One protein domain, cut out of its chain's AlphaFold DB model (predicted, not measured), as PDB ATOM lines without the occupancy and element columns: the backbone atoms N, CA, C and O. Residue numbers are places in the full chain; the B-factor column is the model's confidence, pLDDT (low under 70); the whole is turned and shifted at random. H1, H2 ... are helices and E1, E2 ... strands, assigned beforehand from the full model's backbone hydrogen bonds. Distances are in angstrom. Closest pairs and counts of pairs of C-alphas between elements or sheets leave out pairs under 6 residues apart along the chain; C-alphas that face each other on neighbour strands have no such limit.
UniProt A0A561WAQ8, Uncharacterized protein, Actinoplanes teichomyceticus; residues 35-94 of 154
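This is residues 35 to 94 of the 154 residues of an uncharacterized protein of Actinoplanes teichomyceticus (UniProt A0A561WAQ8). A small two-stranded hairpin, E1 and E2, stands across the middle of the domain, with the longest helix, H2, packed along it on one side. On the other side a loop-rich stretch reaches away and holds the short helix H1, so that H1 and H2 lie toward opposite ends of the longest axis. The printed part has 60 residues with two named helices and two named strands, in the order H1, E1, E2, H2; the sheet E1 - E2 is antiparallel and the class is mixed, helices and strands. The whole is compact, with a radius of gyration of the C-alphas of 10.7 A and spans of 33 by 26 by 15 A.

Start at residues 35 to 36, a short antiparallel pairing with residues 62 to 63 of E1, the strand of residues 58 to 63. E1 and E2, residues 70 to 77, form a hairpin of antiparallel neighbours at 159 degrees; look for N 61 and O 73, 2.8 A apart, and N 59 and O 76, 2.8 A, both within hydrogen-bond range. E2 bends by 73 degrees at residue 73. Next find H2, residues 81 to 92: its closest C-alphas to E1 are those of Ala 87 and Val 61, 5.6 A apart. To E2 the closest are those of Ser 83 and Thr 75, 5.0 A. H1, residues 46 to 50, is apart from E2 and H2. In H1 and H2 every O i to N i+4 pair is within hydrogen-bond range.

Find C-alpha 46 at (43.957, 8.439, 45.138), where H1 begins; it is 6.3 A long. E1 measures 15.4 A from C-alpha 58, at (39.908, -2.924, 43.536), and E2 17.6 A. H2 runs 16.7 A to C-alpha 92 at (44.316, -17.044, 54.307).

The C-alphas farthest apart, those of Ala 51 and Trp 93, are 32.7 A apart, while those of Trp 35 and Asn 94, first and last printed, are 5.3 A apart. The printed part has no cut. The link from E2 to H2 is tight, those from H1 to E1 and from E1 to E2 are short, and no link is long. The mean pLDDT of the printed part is 90.7, with residues 66 to 68 under 70.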
ATOM      1  N   TRP A  35      45.852 -10.562  58.341       93.38
ATOM      2  CA  TRP A  35      45.412 -10.137  57.016       93.38
ATOM      3  C   TRP A  35      43.962 -10.541  56.825       93.38
ATOM      4  O   TRP A  35      43.537 -11.600  57.294       93.38
ATOM      5  N   TRP A  36      43.206  -9.703  56.137       93.25
ATOM      6  CA  TRP A  36      41.791  -9.930  55.911       93.25
ATOM      7  C   TRP A  36      41.383  -9.492  54.512       93.25
ATOM      8  O   TRP A  36      41.979  -8.602  53.912       93.25
ATOM      9  N   HIS A  37      40.320 -10.110  54.013       93.94
ATOM     10  CA  HIS A  37      39.614  -9.692  52.809       93.94
ATOM     11  C   HIS A  37      38.140  -9.484  53.161       93.94
ATOM     12  O   HIS A  37      37.578 -10.215  53.979       93.94
ATOM     13  N   ASN A  38      37.531  -8.442  52.597       91.56
ATOM     14  CA  ASN A  38      36.111  -8.158  52.748       91.56
ATOM     15  C   ASN A  38      35.536  -7.821  51.365       91.56
ATOM     16  O   ASN A  38      35.766  -6.708  50.896       91.56
ATOM     17  N   PRO A  39      34.747  -8.717  50.747       89.94
ATOM     18  CA  PRO A  39      34.239  -8.528  49.385       89.94
ATOM     19  C   PRO A  39      33.194  -7.407  49.259       89.94
ATOM     20  O   PRO A  39      32.756  -7.098  48.153       89.94
ATOM     21  N   SER A  40      32.753  -6.821  50.379       89.50
ATOM     22  CA  SER A  40      31.881  -5.641  50.411       89.50
ATOM     23  C   SER A  40      32.666  -4.328  50.469       89.50
ATOM     24  O   SER A  40      32.062  -3.258  50.541       89.50
ATOM     25  N   LYS A  41      34.001  -4.390  50.498       89.19
ATOM     26  CA  LYS A  41      34.893  -3.231  50.488       89.19
ATOM     27  C   LYS A  41      35.824  -3.318  49.289       89.19
ATOM     28  O   LYS A  41      36.255  -4.395  48.903       89.19
ATOM     29  N   VAL A  42      36.176  -2.157  48.761       92.69
ATOM     30  CA  VAL A  42      37.167  -2.013  47.698       92.69
ATOM     31  C   VAL A  42      38.247  -1.041  48.140       92.69
ATOM     32  O   VAL A  42      37.990  -0.132  48.936       92.69
ATOM     33  N   TRP A  43      39.455  -1.237  47.632       92.56
ATOM     34  CA  TRP A  43      40.529  -0.271  47.761       92.56
ATOM     35  C   TRP A  43      40.357   0.809  46.700       92.56
ATOM     36  O   TRP A  43      40.201   0.501  45.520       92.56
ATOM     37  N   LEU A  44      40.378   2.072  47.121       91.62
ATOM     38  CA  LEU A  44      40.334   3.208  46.208       91.62
ATOM     39  C   LEU A  44      41.735   3.804  46.089       91.62
ATOM     40  O   LEU A  44      42.310   4.263  47.077       91.62
ATOM     41  N   GLY A  45      42.266   3.835  44.867       86.88
ATOM     42  CA  GLY A  45      43.423   4.671  44.549       86.88
ATOM     43  C   GLY A  45      43.094   6.158  44.732       86.88
ATOM     44  O   GLY A  45      41.926   6.537  44.776       86.88
ATOM     45  N   ALA A  46      44.117   7.017  44.802       88.12
ATOM     46  CA  ALA A  46      43.957   8.439  45.138       88.12
ATOM     47  C   ALA A  46      42.864   9.152  44.315       88.12
ATOM     48  O   ALA A  46      41.983   9.792  44.880       88.12
ATOM     49  N   GLN A  47      42.860   8.962  42.992       88.56
ATOM     50  CA  GLN A  47      41.875   9.579  42.101       88.56
ATOM     51  C   GLN A  47      40.445   9.058  42.336       88.56
ATOM     52  O   GLN A  47      39.500   9.843  42.399       88.56
ATOM     53  N   ALA A  48      40.275   7.741  42.488       88.88
ATOM     54  CA  ALA A  48      38.969   7.138  42.759       88.88
ATOM     55  C   ALA A  48      38.451   7.518  44.154       88.88
ATOM     56  O   ALA A  48      37.249   7.663  44.350       88.88
ATOM     57  N   PHE A  49      39.356   7.728  45.113       89.44
ATOM     58  CA  PHE A  49      39.024   8.192  46.454       89.44
ATOM     59  C   PHE A  49      38.532   9.644  46.448       89.44
ATOM     60  O   PHE A  49      37.497   9.926  47.047       89.44
ATOM     61  N   GLU A  50      39.218  10.545  45.736       92.12
ATOM     62  CA  GLU A  50      38.800  11.949  45.591       92.12
ATOM     63  C   GLU A  50      37.403  12.078  44.969       92.12
ATOM     64  O   GLU A  50      36.593  12.886  45.423       92.12
ATOM     65  N   ALA A  51      37.102  11.258  43.959       92.06
ATOM     66  CA  ALA A  51      35.794  11.222  43.308       92.06
ATOM     67  C   ALA A  51      34.754  10.353  44.043       92.06
ATOM     68  O   ALA A  51      33.580  10.360  43.673       92.06
ATOM     69  N   TYR A  52      35.179   9.594  45.058       89.62
ATOM     70  CA  TYR A  52      34.402   8.545  45.718       89.62
ATOM     71  C   TYR A  52      33.734   7.564  44.729       89.62
ATOM     72  O   TYR A  52      32.574   7.175  44.881       89.62
ATOM     73  N   ASP A  53      34.472   7.166  43.690       91.81
ATOM     74  CA  ASP A  53      33.992   6.269  42.639       91.81
ATOM     75  C   ASP A  53      34.307   4.804  42.970       91.81
ATOM     76  O   ASP A  53      35.388   4.283  42.688       91.81
ATOM     77  N   LEU A  54      33.325   4.120  43.561       89.25
ATOM     78  CA  LEU A  54      33.433   2.703  43.918       89.25
ATOM     79  C   LEU A  54      33.551   1.775  42.698       89.25
ATOM     80  O   LEU A  54      34.027   0.653  42.855       89.25
ATOM     81  N   ALA A  55      33.147   2.210  41.499       90.00
ATOM     82  CA  ALA A  55      33.249   1.386  40.293       90.00
ATOM     83  C   ALA A  55      34.701   1.229  39.811       90.00
ATOM     84  O   ALA A  55      35.003   0.286  39.082       90.00
ATOM     85  N   GLN A  56      35.592   2.128  40.234       91.75
ATOM     86  CA  GLN A  56      37.035   2.070  39.978       91.75
ATOM     87  C   GLN A  56      37.812   1.384  41.113       91.75
ATOM     88  O   GLN A  56      39.040   1.349  41.087       91.75
ATOM     89  N   GLY A  57      37.116   0.882  42.136       93.31
ATOM     90  CA  GLY A  57      37.754   0.224  43.266       93.31
ATOM     91  C   GLY A  57      38.276  -1.170  42.932       93.31
ATOM     92  O   GLY A  57      37.764  -1.850  42.042       93.31
ATOM     93  N   GLU A  58      39.276  -1.612  43.689       95.19
ATOM     94  CA  GLU A  58      39.908  -2.924  43.536       95.19
ATOM     95  C   GLU A  58      39.600  -3.851  44.719       95.19
ATOM     96  O   GLU A  58      39.507  -3.412  45.869       95.19
ATOM     97  N   GLU A  59      39.472  -5.151  44.457       96.00
ATOM     98  CA  GLU A  59      39.529  -6.170  45.509       96.00
ATOM     99  C   GLU A  59      40.915  -6.145  46.152       96.00
ATOM    100  O   GLU A  59      41.934  -6.075  45.458       96.00
ATOM    101  N   PHE A  60      40.978  -6.227  47.478       95.56
ATOM    102  CA  PHE A  60      42.237  -6.034  48.188       95.56
ATOM    103  C   PHE A  60      42.347  -6.851  49.468       95.56
ATOM    104  O   PHE A  60      41.355  -7.222  50.091       95.56
ATOM    105  N   VAL A  61      43.584  -7.063  49.897       95.62
ATOM    106  CA  VAL A  61      43.910  -7.632  51.201       95.62
ATOM    107  C   VAL A  61      44.339  -6.513  52.131       95.62
ATOM    108  O   VAL A  61      45.290  -5.781  51.844       95.62
ATOM    109  N   GLY A  62      43.628  -6.381  53.244       93.38
ATOM    110  CA  GLY A  62      43.898  -5.395  54.278       93.38
ATOM    111  C   GLY A  62      44.665  -5.970  55.465       93.38
ATOM    112  O   GLY A  62      44.681  -7.180  55.695       93.38
ATOM    113  N   TYR A  63      45.263  -5.078  56.252       91.81
ATOM    114  CA  TYR A  63      45.790  -5.366  57.590       91.81
ATOM    115  C   TYR A  63      45.298  -4.331  58.594       91.81
ATOM    116  O   TYR A  63      44.891  -3.232  58.216       91.81
ATOM    117  N   GLY A  64      45.359  -4.675  59.881       85.12
ATOM    118  CA  GLY A  64      44.896  -3.807  60.962       85.12
ATOM    119  C   GLY A  64      43.374  -3.641  60.994       85.12
ATOM    120  O   GLY A  64      42.637  -4.282  60.240       85.12
ATOM    121  N   GLU A  65      42.896  -2.778  61.887       75.31
ATOM    122  CA  GLU A  65      41.467  -2.516  62.062       75.31
ATOM    123  C   GLU A  65      41.016  -1.278  61.275       75.31
ATOM    124  O   GLU A  65      41.652  -0.223  61.278       75.31
ATOM    125  N   SER A  66      39.873  -1.409  60.599       61.25
ATOM    126  CA  SER A  66      39.183  -0.300  59.933       61.25
ATOM    127  C   SER A  66      38.863   0.817  60.944       61.25
ATOM    128  O   SER A  66      38.404   0.505  62.040       61.25
ATOM    129  N   PRO A  67      38.991   2.110  60.590       58.25
ATOM    130  CA  PRO A  67      39.314   2.650  59.266       58.25
ATOM    131  C   PRO A  67      40.819   2.842  59.009       58.25
ATOM    132  O   PRO A  67      41.186   3.270  57.923       58.25
ATOM    133  N   LEU A  68      41.686   2.528  59.977       57.41
ATOM    134  CA  LEU A  68      43.144   2.709  59.890       57.41
ATOM    135  C   LEU A  68      43.855   1.537  59.199       57.41
ATOM    136  O   LEU A  68      45.067   1.360  59.316       57.41
ATOM    137  N   SER A  69      43.088   0.726  58.486       74.44
ATOM    138  CA  SER A  69      43.569  -0.428  57.760       74.44
ATOM    139  C   SER A  69      44.253  -0.017  56.463       74.44
ATOM    140  O   SER A  69      43.647   0.672  55.640       74.44
ATOM    141  N   GLY A  70      45.494  -0.457  56.266       87.19
ATOM    142  CA  GLY A  70      46.192  -0.293  54.993       87.19
ATOM    143  C   GLY A  70      45.900  -1.438  54.022       87.19
ATOM    144  O   GLY A  70      45.278  -2.437  54.383       87.19
ATOM    145  N   CYS A  71      46.385  -1.290  52.791       91.75
ATOM    146  CA  CYS A  71      46.361  -2.320  51.756       91.75
ATOM    147  C   CYS A  71      47.727  -3.007  51.671       91.75
ATOM    148  O   CYS A  71      48.752  -2.331  51.612       91.75
ATOM    149  N   ILE A  72      47.735  -4.341  51.669       93.12
ATOM    150  CA  ILE A  72      48.931  -5.156  51.399       93.12
ATOM    151  C   ILE A  72      49.023  -5.486  49.915       93.12
ATOM    152  O   ILE A  72      50.107  -5.460  49.340       93.12
ATOM    153  N   ALA A  73      47.885  -5.813  49.305       95.25
ATOM    154  CA  ALA A  73      47.806  -6.194  47.906       95.25
ATOM    155  C   ALA A  73      46.435  -5.832  47.336       95.25
ATOM    156  O   ALA A  73      45.414  -6.172  47.931       95.25
ATOM    157  N   ALA A  74      46.425  -5.199  46.165       94.81
ATOM    158  CA  ALA A  74      45.262  -5.156  45.292       94.81
ATOM    159  C   ALA A  74      45.330  -6.345  44.324       94.81
ATOM    160  O   ALA A  74      46.406  -6.725  43.862       94.81
ATOM    161  N   THR A  75      44.183  -6.948  44.042       96.50
ATOM    162  CA  THR A  75      44.062  -8.199  43.267       96.50
ATOM    163  C   THR A  75      43.264  -8.015  41.973       96.50
ATOM    164  O   THR A  75      42.974  -8.977  41.259       96.50
ATOM    165  N   GLY A  76      42.918  -6.769  41.646       95.31
ATOM    166  CA  GLY A  76      42.198  -6.387  40.434       95.31
ATOM    167  C   GLY A  76      40.795  -5.837  40.708       95.31
ATOM    168  O   GLY A  76      40.477  -5.512  41.851       95.31
ATOM    169  N   PRO A  77      39.952  -5.709  39.668       95.12
ATOM    170  CA  PRO A  77      38.699  -4.964  39.747       95.12
ATOM    171  C   PRO A  77      37.735  -5.468  40.826       95.12
ATOM    172  O   PRO A  77      37.480  -6.668  40.950       95.12
ATOM    173  N   GLY A  78      37.138  -4.527  41.558       93.88
ATOM    174  CA  GLY A  78      36.096  -4.774  42.547       93.88
ATOM    175  C   GLY A  78      34.927  -5.562  41.959       93.88
ATOM    176  O   GLY A  78      34.470  -5.308  40.845       93.88
ATOM    177  N   GLY A  79      34.432  -6.550  42.700       91.44
ATOM    178  CA  GLY A  79      33.320  -7.382  42.252       91.44
ATOM    179  C   GLY A  79      33.707  -8.520  41.304       91.44
ATOM    180  O   GLY A  79      32.895  -9.433  41.129       91.44
ATOM    181  N   HIS A  80      34.921  -8.531  40.744       95.69
ATOM    182  CA  HIS A  80      35.381  -9.603  39.864       95.69
ATOM    183  C   HIS A  80      35.641 -10.899  40.649       95.69
ATOM    184  O   HIS A  80      36.332 -10.908  41.668       95.69
ATOM    185  N   ALA A  81      35.098 -12.021  40.165       96.50
ATOM    186  CA  ALA A  81      35.121 -13.291  40.894       96.50
ATOM    187  C   ALA A  81      36.542 -13.817  41.157       96.50
ATOM    188  O   ALA A  81      36.819 -14.286  42.259       96.50
ATOM    189  N   GLN A  82      37.451 -13.708  40.179       97.62
ATOM    190  CA  GLN A  82      38.835 -14.161  40.362       97.62
ATOM    191  C   GLN A  82      39.594 -13.275  41.354       97.62
ATOM    192  O   GLN A  82      40.293 -13.794  42.214       97.62
ATOM    193  N   SER A  83      39.400 -11.955  41.293       97.31
ATOM    194  CA  SER A  83      40.081 -11.017  42.192       97.31
ATOM    195  C   SER A  83      39.667 -11.259  43.647       97.31
ATOM    196  O   SER A  83      40.509 -11.299  44.538       97.31
ATOM    197  N   LYS A  84      38.386 -11.576  43.885       96.69
ATOM    198  CA  LYS A  84      37.910 -12.037  45.198       96.69
ATOM    199  C   LYS A  84      38.605 -13.318  45.650       96.69
ATOM    200  O   LYS A  84      39.096 -13.373  46.771       96.69
ATOM    201  N   ALA A  85      38.667 -14.331  44.784       97.44
ATOM    202  CA  ALA A  85      39.302 -15.605  45.117       97.44
ATOM    203  C   ALA A  85      40.796 -15.441  45.453       97.44
ATOM    204  O   ALA A  85      41.285 -16.057  46.402       97.44
ATOM    205  N   ASP A  86      41.501 -14.580  44.720       97.94
ATOM    206  CA  ASP A  86      42.913 -14.284  44.957       97.94
ATOM    207  C   ASP A  86      43.107 -13.534  46.284       97.94
ATOM    208  O   ASP A  86      43.962 -13.913  47.087       97.94
ATOM    209  N   ALA A  87      42.277 -12.524  46.572       96.75
ATOM    210  CA  ALA A  87      42.330 -11.791  47.835       96.75
ATOM    211  C   ALA A  87      42.024 -12.694  49.043       96.75
ATOM    212  O   ALA A  87      42.737 -12.649  50.049       96.75
ATOM    213  N   GLU A  88      41.023 -13.574  48.940       96.19
ATOM    214  CA  GLU A  88      40.723 -14.580  49.964       96.19
ATOM    215  C   GLU A  88      41.890 -15.553  50.172       96.19
ATOM    216  O   GLU A  88      42.226 -15.896  51.312       96.19
ATOM    217  N   HIS A  89      42.521 -16.003  49.083       96.56
ATOM    218  CA  HIS A  89      43.672 -16.896  49.146       96.56
ATOM    219  C   HIS A  89      44.847 -16.235  49.869       96.56
ATOM    220  O   HIS A  89      45.400 -16.822  50.799       96.56
ATOM    221  N   ILE A  90      45.198 -15.004  49.492       95.94
ATOM    222  CA  ILE A  90      46.294 -14.253  50.112       95.94
ATOM    223  C   ILE A  90      45.989 -13.984  51.592       95.94
ATOM    224  O   ILE A  90      46.837 -14.241  52.444       95.94
ATOM    225  N   ALA A  91      44.772 -13.544  51.935       94.94
ATOM    226  CA  ALA A  91      44.381 -13.303  53.326       94.94
ATOM    227  C   ALA A  91      44.470 -14.575  54.194       94.94
ATOM    228  O   ALA A  91      44.854 -14.521  55.367       94.94
ATOM    229  N   ARG A  92      44.172 -15.750  53.620       94.88
ATOM    230  CA  ARG A  92      44.316 -17.044  54.307       94.88
ATOM    231  C   ARG A  92      45.771 -17.364  54.651       94.88
ATOM    232  O   ARG A  92      46.004 -17.981  55.688       94.88
ATOM    233  N   TRP A  93      46.723 -16.922  53.836       93.81
ATOM    234  CA  TRP A  93      48.166 -17.084  54.046       93.81
ATOM    235  C   TRP A  93      48.793 -15.942  54.857       93.81
ATOM    236  O   TRP A  93      49.951 -15.585  54.655       93.81
ATOM    237  N   ASN A  94      48.041 -15.370  55.803       93.38
ATOM    238  CA  ASN A  94      48.572 -14.331  56.679       93.38
ATOM    239  C   ASN A  94      49.829 -14.809  57.452       93.38
ATOM    240  O   ASN A  94      49.903 -15.980  57.838       93.38
TER     241      ASN A  94